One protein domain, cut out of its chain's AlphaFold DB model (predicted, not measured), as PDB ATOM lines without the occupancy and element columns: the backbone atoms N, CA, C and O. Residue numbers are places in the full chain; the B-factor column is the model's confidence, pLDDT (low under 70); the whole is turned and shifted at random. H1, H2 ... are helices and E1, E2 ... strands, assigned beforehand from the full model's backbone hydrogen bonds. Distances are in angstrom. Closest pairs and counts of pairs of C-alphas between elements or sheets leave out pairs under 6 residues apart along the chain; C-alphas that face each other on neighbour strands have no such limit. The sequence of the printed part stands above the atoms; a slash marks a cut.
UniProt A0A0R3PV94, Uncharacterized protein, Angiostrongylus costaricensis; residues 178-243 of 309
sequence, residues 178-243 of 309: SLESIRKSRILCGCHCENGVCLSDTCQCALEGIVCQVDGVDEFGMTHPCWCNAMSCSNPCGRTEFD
ATOM      1  N   SER A 178      29.159 -23.053   7.622       59.28
ATOM      2  CA  SER A 178      29.104 -24.525   7.594       59.28
ATOM      3  C   SER A 178      30.447 -25.227   7.832       59.28
ATOM      4  O   SER A 178      30.459 -26.416   8.121       59.28
ATOM      5  N   LEU A 179      31.583 -24.531   7.721       61.72
ATOM      6  CA  LEU A 179      32.890 -25.164   7.939       61.72
ATOM      7  C   LEU A 179      33.229 -25.323   9.420       61.72
ATOM      8  O   LEU A 179      34.043 -26.173   9.763       61.72
ATOM      9  N   GLU A 180      32.618 -24.524  10.295       68.75
ATOM     10  CA  GLU A 180      32.896 -24.584  11.729       68.75
ATOM     11  C   GLU A 180      32.337 -25.861  12.358       68.75
ATOM     12  O   GLU A 180      33.021 -26.518  13.135       68.75
ATOM     13  N   SER A 181      31.133 -26.280  11.955       72.44
ATOM     14  CA  SER A 181      30.566 -27.565  12.375       72.44
ATOM     15  C   SER A 181      31.406 -28.746  11.886       72.44
ATOM     16  O   SER A 181      31.616 -29.689  12.641       72.44
ATOM     17  N   ILE A 182      31.953 -28.676  10.666       70.56
ATOM     18  CA  ILE A 182      32.854 -29.707  10.129       70.56
ATOM     19  C   ILE A 182      34.177 -29.735  10.905       70.56
ATOM     20  O   ILE A 182      34.643 -30.813  11.260       70.56
ATOM     21  N   ARG A 183      34.781 -28.573  11.200       73.56
ATOM     22  CA  ARG A 183      36.006 -28.497  12.019       73.56
ATOM     23  C   ARG A 183      35.785 -29.089  13.405       73.56
ATOM     24  O   ARG A 183      36.572 -29.929  13.819       73.56
ATOM     25  N   LYS A 184      34.688 -28.722  14.074       73.06
ATOM     26  CA  LYS A 184      34.314 -29.287  15.378       73.06
ATOM     27  C   LYS A 184      34.068 -30.791  15.300       73.06
ATOM     28  O   LYS A 184      34.593 -31.531  16.117       73.06
ATOM     29  N   SER A 185      33.345 -31.259  14.282       78.56
ATOM     30  CA  SER A 185      33.120 -32.691  14.059       78.56
ATOM     31  C   SER A 185      34.430 -33.466  13.876       78.56
ATOM     32  O   SER A 185      34.553 -34.553  14.425       78.56
ATOM     33  N   ARG A 186      35.421 -32.893  13.178       73.62
ATOM     34  CA  ARG A 186      36.749 -33.506  12.987       73.62
ATOM     35  C   ARG A 186      37.615 -33.535  14.248       73.62
ATOM     36  O   ARG A 186      38.559 -34.307  14.305       73.62
ATOM     37  N   ILE A 187      37.319 -32.698  15.239       71.31
ATOM     38  CA  ILE A 187      37.987 -32.730  16.551       71.31
ATOM     39  C   ILE A 187      37.319 -33.771  17.459       71.31
ATOM     40  O   ILE A 187      37.985 -34.390  18.276       71.31
ATOM     41  N   LEU A 188      36.015 -33.995  17.288       72.38
ATOM     42  CA  LEU A 188      35.227 -34.928  18.098       72.38
ATOM     43  C   LEU A 188      35.226 -36.370  17.557       72.38
ATOM     44  O   LEU A 188      34.652 -37.252  18.189       72.38
ATOM     45  N   CYS A 189      35.832 -36.633  16.394       80.38
ATOM     46  CA  CYS A 189      35.880 -37.971  15.801       80.38
ATOM     47  C   CYS A 189      37.061 -38.793  16.350       80.38
ATOM     48  O   CYS A 189      38.058 -39.015  15.667       80.38
ATOM     49  N   GLY A 190      36.962 -39.230  17.605       90.62
ATOM     50  CA  GLY A 190      37.954 -40.090  18.249       90.62
ATOM     51  C   GLY A 190      37.423 -40.741  19.523       90.62
ATOM     52  O   GLY A 190      36.297 -40.478  19.958       90.62
ATOM     53  N   CYS A 191      38.215 -41.628  20.127       93.56
ATOM     54  CA  CYS A 191      37.817 -42.277  21.370       93.56
ATOM     55  C   CYS A 191      37.885 -41.304  22.559       93.56
ATOM     56  O   CYS A 191      38.835 -40.532  22.684       93.56
ATOM     57  N   HIS A 192      36.916 -41.407  23.466       92.88
ATOM     58  CA  HIS A 192      36.848 -40.641  24.716       92.88
ATOM     59  C   HIS A 192      36.920 -41.594  25.919       92.88
ATOM     60  O   HIS A 192      36.083 -41.550  26.816       92.88
ATOM     61  N   CYS A 193      37.863 -42.540  25.881       93.25
ATOM     62  CA  CYS A 193      37.959 -43.584  26.896       93.25
ATOM     63  C   CYS A 193      38.310 -42.995  28.269       93.25
ATOM     64  O   CYS A 193      39.127 -42.076  28.378       93.25
ATOM     65  N   GLU A 194      37.706 -43.554  29.315       91.00
ATOM     66  CA  GLU A 194      37.888 -43.097  30.689       91.00
ATOM     67  C   GLU A 194      39.363 -43.178  31.110       91.00
ATOM     68  O   GLU A 194      40.072 -44.135  30.792       91.00
ATOM     69  N   ASN A 195      39.847 -42.129  31.783       89.62
ATOM     70  CA  ASN A 195      41.246 -41.978  32.207       89.62
ATOM     71  C   ASN A 195      42.282 -42.110  31.068       89.62
ATOM     72  O   ASN A 195      43.465 -42.329  31.323       89.62
ATOM     73  N   GLY A 196      41.850 -41.988  29.808       91.50
ATOM     74  CA  GLY A 196      42.709 -42.139  28.637       91.50
ATOM     75  C   GLY A 196      43.178 -43.577  28.385       91.50
ATOM     76  O   GLY A 196      44.169 -43.768  27.674       91.50
ATOM     77  N   VAL A 197      42.510 -44.584  28.960       95.38
ATOM     78  CA  VAL A 197      42.870 -46.004  28.828       95.38
ATOM     79  C   VAL A 197      42.005 -46.663  27.757       95.38
ATOM     80  O   VAL A 197      40.794 -46.780  27.921       95.38
ATOM     81  N   CYS A 198      42.606 -47.104  26.651       96.50
ATOM     82  CA  CYS A 198      41.867 -47.830  25.611       96.50
ATOM     83  C   CYS A 198      41.951 -49.333  25.843       96.50
ATOM     84  O   CYS A 198      43.058 -49.848  25.967       96.50
ATOM     85  N   LEU A 199      40.815 -50.029  25.794       94.44
ATOM     86  CA  LEU A 199      40.744 -51.493  25.746       94.44
ATOM     87  C   LEU A 199      40.147 -51.949  24.409       94.44
ATOM     88  O   LEU A 199      39.474 -51.169  23.730       94.44
ATOM     89  N   SER A 200      40.394 -53.202  24.030       94.31
ATOM     90  CA  SER A 200      39.977 -53.767  22.740       94.31
ATOM     91  C   SER A 200      38.460 -53.821  22.545       94.31
ATOM     92  O   SER A 200      37.986 -53.724  21.419       94.31
ATOM     93  N   ASP A 201      37.710 -53.970  23.630       93.56
ATOM     94  CA  ASP A 201      36.264 -54.200  23.665       93.56
ATOM     95  C   ASP A 201      35.442 -52.954  24.027       93.56
ATOM     96  O   ASP A 201      34.232 -52.929  23.812       93.56
ATOM     97  N   THR A 202      36.077 -51.906  24.556       95.06
ATOM     98  CA  THR A 202      35.389 -50.674  24.990       95.06
ATOM     99  C   THR A 202      35.786 -49.433  24.198       95.06
ATOM    100  O   THR A 202      35.017 -48.475  24.122       95.06
ATOM    101  N   CYS A 203      36.974 -49.407  23.591       95.94
ATOM    102  CA  CYS A 203      37.393 -48.274  22.776       95.94
ATOM    103  C   CYS A 203      36.692 -48.301  21.415       95.94
ATOM    104  O   CYS A 203      36.870 -49.249  20.656       95.94
ATOM    105  N   GLN A 204      35.989 -47.223  21.048       95.12
ATOM    106  CA  GLN A 204      35.339 -47.122  19.734       95.12
ATOM    107  C   GLN A 204      36.326 -47.342  18.578       95.12
ATOM    108  O   GLN A 204      36.005 -48.042  17.629       95.12
ATOM    109  N   CYS A 205      37.545 -46.796  18.656       96.19
ATOM    110  CA  CYS A 205      38.550 -47.008  17.610       96.19
ATOM    111  C   CYS A 205      38.940 -48.489  17.482       96.19
ATOM    112  O   CYS A 205      39.077 -48.982  16.368       96.19
ATOM    113  N   ALA A 206      39.068 -49.202  18.606       96.50
ATOM    114  CA  ALA A 206      39.382 -50.629  18.605       96.50
ATOM    115  C   ALA A 206      38.221 -51.473  18.058       96.50
ATOM    116  O   ALA A 206      38.448 -52.367  17.247       96.50
ATOM    117  N   LEU A 207      36.984 -51.147  18.446       96.31
ATOM    118  CA  LEU A 207      35.770 -51.810  17.959       96.31
ATOM    119  C   LEU A 207      35.588 -51.657  16.445       96.31
ATOM    120  O   LEU A 207      35.180 -52.600  15.773       96.31
ATOM    121  N   GLU A 208      35.939 -50.492  15.903       95.62
ATOM    122  CA  GLU A 208      35.916 -50.218  14.461       95.62
ATOM    123  C   GLU A 208      37.161 -50.752  13.727       95.62
ATOM    124  O   GLU A 208      37.288 -50.585  12.514       95.62
ATOM    125  N   GLY A 209      38.106 -51.377  14.436       95.56
ATOM    126  CA  GLY A 209      39.324 -51.926  13.841       95.56
ATOM    127  C   GLY A 209      40.266 -50.866  13.258       95.56
ATOM    128  O   GLY A 209      40.994 -51.149  12.304       95.56
ATOM    129  N   ILE A 210      40.255 -49.643  13.799       96.12
ATOM    130  CA  ILE A 210      41.086 -48.521  13.345       96.12
ATOM    131  C   ILE A 210      42.096 -48.079  14.410       96.12
ATOM    132  O   ILE A 210      41.902 -48.236  15.618       96.12
ATOM    133  N   VAL A 211      43.193 -47.475  13.953       96.94
ATOM    134  CA  VAL A 211      44.223 -46.908  14.834       96.94
ATOM    135  C   VAL A 211      43.677 -45.702  15.607       96.94
ATOM    136  O   VAL A 211      42.925 -44.893  15.060       96.94
ATOM    137  N   CYS A 212      44.070 -45.543  16.873       96.25
ATOM    138  CA  CYS A 212      43.802 -44.303  17.602       96.25
ATOM    139  C   CYS A 212      44.671 -43.181  17.021       96.25
ATOM    140  O   CYS A 212      45.897 -43.259  17.097       96.25
ATOM    141  N   GLN A 213      44.051 -42.134  16.485       94.56
ATOM    142  CA  GLN A 213      44.750 -40.980  15.915       94.56
ATOM    143  C   GLN A 213      44.760 -39.804  16.900       94.56
ATOM    144  O   GLN A 213      43.706 -39.394  17.397       94.56
ATOM    145  N   VAL A 214      45.945 -39.244  17.152       93.69
ATOM    146  CA  VAL A 214      46.154 -38.037  17.963       93.69
ATOM    147  C   VAL A 214      46.930 -37.005  17.146       93.69
ATOM    148  O   VAL A 214      48.101 -37.195  16.840       93.69
ATOM    149  N   ASP A 215      46.275 -35.906  16.795       90.25
ATOM    150  CA  ASP A 215      46.825 -34.852  15.936       90.25
ATOM    151  C   ASP A 215      47.440 -33.688  16.722       90.25
ATOM    152  O   ASP A 215      48.231 -32.916  16.180       90.25
ATOM    153  N   GLY A 216      47.071 -33.529  17.990       86.94
ATOM    154  CA  GLY A 216      47.579 -32.448  18.822       86.94
ATOM    155  C   GLY A 216      46.944 -32.407  20.201       86.94
ATOM    156  O   GLY A 216      46.139 -33.268  20.565       86.94
ATOM    157  N   VAL A 217      47.330 -31.381  20.952       87.56
ATOM    158  CA  VAL A 217      46.778 -31.033  22.261       87.56
ATOM    159  C   VAL A 217      46.086 -29.680  22.170       87.56
ATOM    160  O   VAL A 217      46.572 -28.771  21.492       87.56
ATOM    161  N   ASP A 218      44.942 -29.554  22.829       83.56
ATOM    162  CA  ASP A 218      44.225 -28.289  22.931       83.56
ATOM    163  C   ASP A 218      44.763 -27.400  24.071       83.56
ATOM    164  O   ASP A 218      45.706 -27.749  24.786       83.56
ATOM    165  N   GLU A 219      44.163 -26.219  24.241       83.94
ATOM    166  CA  GLU A 219      44.544 -25.239  25.272       83.94
ATOM    167  C   GLU A 219      44.374 -25.763  26.711       83.94
ATOM    168  O   GLU A 219      44.957 -25.205  27.639       83.94
ATOM    169  N   PHE A 220      43.607 -26.840  26.900       84.06
ATOM    170  CA  PHE A 220      43.354 -27.474  28.192       84.06
ATOM    171  C   PHE A 220      44.237 -28.710  28.422       84.06
ATOM    172  O   PHE A 220      44.112 -29.366  29.456       84.06
ATOM    173  N   GLY A 221      45.145 -29.018  27.489       82.31
ATOM    174  CA  GLY A 221      46.043 -30.170  27.563       82.31
ATOM    175  C   GLY A 221      45.388 -31.497  27.177       82.31
ATOM    176  O   GLY A 221      45.976 -32.550  27.412       82.31
ATOM    177  N   MET A 222      44.193 -31.467  26.583       84.88
ATOM    178  CA  MET A 222      43.499 -32.662  26.113       84.88
ATOM    179  C   MET A 222      43.953 -33.001  24.696       84.88
ATOM    180  O   MET A 222      44.013 -32.137  23.817       84.88
ATOM    181  N   THR A 223      44.276 -34.272  24.460       89.69
ATOM    182  CA  THR A 223      44.637 -34.743  23.123       89.69
ATOM    183  C   THR A 223      43.400 -34.849  22.243       89.69
ATOM    184  O   THR A 223      42.341 -35.269  22.699       89.69
ATOM    185  N   HIS A 224      43.528 -34.513  20.965       89.50
ATOM    186  CA  HIS A 224      42.451 -34.654  19.989       89.50
ATOM    187  C   HIS A 224      42.971 -35.302  18.696       89.50
ATOM    188  O   HIS A 224      44.149 -35.150  18.375       89.50
ATOM    189  N   PRO A 225      42.127 -35.986  17.904       91.75
ATOM    190  CA  PRO A 225      40.721 -36.282  18.181       91.75
ATOM    191  C   PRO A 225      40.507 -37.414  19.200       91.75
ATOM    192  O   PRO A 225      39.463 -37.453  19.843       91.75
ATOM    193  N   CYS A 226      41.482 -38.309  19.401       94.06
ATOM    194  CA  CYS A 226      41.425 -39.306  20.475       94.06
ATOM    195  C   CYS A 226      41.966 -38.743  21.796       94.06
ATOM    196  O   CYS A 226      43.057 -38.177  21.835       94.06
ATOM    197  N   TRP A 227      41.245 -38.975  22.894       92.56
ATOM    198  CA  TRP A 227      41.609 -38.515  24.247       92.56
ATOM    199  C   TRP A 227      42.453 -39.543  25.018       92.56
ATOM    200  O   TRP A 227      42.683 -39.423  26.218       92.56
ATOM    201  N   CYS A 228      42.886 -40.607  24.340       94.19
ATOM    202  CA  CYS A 228      43.687 -41.660  24.940       94.19
ATOM    203  C   CYS A 228      45.152 -41.242  25.109       94.19
ATOM    204  O   CYS A 228      45.776 -40.676  24.200       94.19
ATOM    205  N   ASN A 229      45.732 -41.607  26.247       92.12
ATOM    206  CA  ASN A 229      47.126 -41.324  26.547       92.12
ATOM    207  C   ASN A 229      48.044 -42.336  25.839       92.12
ATOM    208  O   ASN A 229      47.714 -43.514  25.716       92.12
ATOM    209  N   ALA A 230      49.214 -41.879  25.389       92.31
ATOM    210  CA  ALA A 230      50.240 -42.713  24.771       92.31
ATOM    211  C   ALA A 230      50.631 -43.916  25.643       92.31
ATOM    212  O   ALA A 230      50.823 -45.009  25.124       92.31
ATOM    213  N   MET A 231      50.706 -43.721  26.962       91.62
ATOM    214  CA  MET A 231      51.181 -44.751  27.890       91.62
ATOM    215  C   MET A 231      50.127 -45.815  28.230       91.62
ATOM    216  O   MET A 231      50.482 -46.927  28.604       91.62
ATOM    217  N   SER A 232      48.840 -45.486  28.109       93.50
ATOM    218  CA  SER A 232      47.729 -46.355  28.526       93.50
ATOM    219  C   SER A 232      46.790 -46.747  27.387       93.50
ATOM    220  O   SER A 232      45.754 -47.369  27.616       93.50
ATOM    221  N   CYS A 233      47.110 -46.380  26.147       95.38
ATOM    222  CA  CYS A 233      46.335 -46.813  24.997       95.38
ATOM    223  C   CYS A 233      46.694 -48.260  24.645       95.38
ATOM    224  O   CYS A 233      47.720 -48.516  24.019       95.38
ATOM    225  N   SER A 234      45.827 -49.203  25.011       95.75
ATOM    226  CA  SER A 234      45.933 -50.615  24.625       95.75
ATOM    227  C   SER A 234      44.995 -50.963  23.464       95.75
ATOM    228  O   SER A 234      44.470 -52.072  23.393       95.75
ATOM    229  N   ASN A 235      44.777 -50.020  22.534       96.38
ATOM    230  CA  ASN A 235      44.096 -50.327  21.277       96.38
ATOM    231  C   ASN A 235      44.953 -51.335  20.477       96.38
ATOM    232  O   ASN A 235      46.081 -50.987  20.115       96.38
ATOM    233  N   PRO A 236      44.449 -52.543  20.159       95.44
ATOM    234  CA  PRO A 236      45.205 -53.551  19.412       95.44
ATOM    235  C   PRO A 236      45.584 -53.102  17.993       95.44
ATOM    236  O   PRO A 236      46.589 -53.561  17.458       95.44
ATOM    237  N   CYS A 237      44.823 -52.185  17.388       96.00
ATOM    238  CA  CYS A 237      45.154 -51.602  16.087       96.00
ATOM    239  C   CYS A 237      46.314 -50.597  16.177       96.00
ATOM    240  O   CYS A 237      46.923 -50.264  15.165       96.00
ATOM    241  N   GLY A 238      46.642 -50.131  17.383       95.44
ATOM    242  CA  GLY A 238      47.726 -49.196  17.652       95.44
ATOM    243  C   GLY A 238      47.267 -47.753  17.846       95.44
ATOM    244  O   GLY A 238      46.082 -47.413  17.788       95.44
ATOM    245  N   ARG A 239      48.253 -46.888  18.099       95.31
ATOM    246  CA  ARG A 239      48.092 -45.446  18.298       95.31
ATOM    247  C   ARG A 239      49.119 -44.706  17.454       95.31
ATOM    248  O   ARG A 239      50.295 -45.063  17.453       95.31
ATOM    249  N   THR A 240      48.684 -43.663  16.768       94.44
ATOM    250  CA  THR A 240      49.542 -42.785  15.977       94.44
ATOM    251  C   THR A 240      49.393 -41.362  16.487       94.44
ATOM    252  O   THR A 240      48.283 -40.893  16.732       94.44
ATOM    253  N   GLU A 241      50.525 -40.692  16.667       93.19
ATOM    254  CA  GLU A 241      50.588 -39.318  17.147       93.19
ATOM    255  C   GLU A 241      51.301 -38.436  16.128       93.19
ATOM    256  O   GLU A 241      52.263 -38.856  15.480       93.19
ATOM    257  N   PHE A 242      50.801 -37.217  15.962       91.69
ATOM    258  CA  PHE A 242      51.404 -36.230  15.089       91.69
ATOM    259  C   PHE A 242      52.753 -35.763  15.642       91.69
ATOM    260  O   PHE A 242      52.827 -35.144  16.700       91.69
ATOM    261  N   ASP A 243      53.817 -36.017  14.880       89.25
ATOM    262  CA  ASP A 243      55.170 -35.567  15.193       89.25
ATOM    263  C   ASP A 243      55.501 -34.263  14.429       89.25
ATOM    264  O   ASP A 243      55.780 -34.293  13.218       89.25
TER     265      ASP A 243
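AT A GLANCE: This is residues 178 to 243 of the 309 residues of an uncharacterized protein of Angiostrongylus costaricensis (UniProt A0A0R3PV94). What shape? A small three-stranded sheet among loops has H1 standing up from it as an arm. What builds it? The 66 printed residues run H1 H2 E1 E2 E3, under half in named elements; class and sheet, E2 E1 E3, are mixed. The whole is compact, radius of gyration of the C-alphas 11.6 A, spanning 34 by 23 by 22 A.

IN THESE COORDINATES: Which are strands? E1 is residues 212 to 217, E2 223 to 225, E3 239 to 241. Which are helices? H1, residues 178 to 188, begins at C-alpha 178 (29.104, -24.525, 7.594); H2, 204 to 207, begins at C-alpha 204 (35.339, -47.122, 19.734).

HOW THE PARTS SIT: How do strands pair? E1 and E3 are parallel, N 214 and O 240 2.9 A apart; hairpin E1 and E2 is antiparallel, N 224 and O 216 2.9 A apart. And helices? H1 stands up from the sheet, its closest C-alphas to E2, Ile 187 and Pro 225, 4.8 A apart. H2 only grazes the sheet. H1 has 6 of 7 O i to N i+4 pairs within hydrogen-bond range.

THE WHOLE: How large? The farthest C-alphas, Ser 178 and Met 231, are 36.2 A apart. Long links, low confidence? Links H1 to H2 and E2 to E3 are long; residues 178 to 180 have pLDDT under 70.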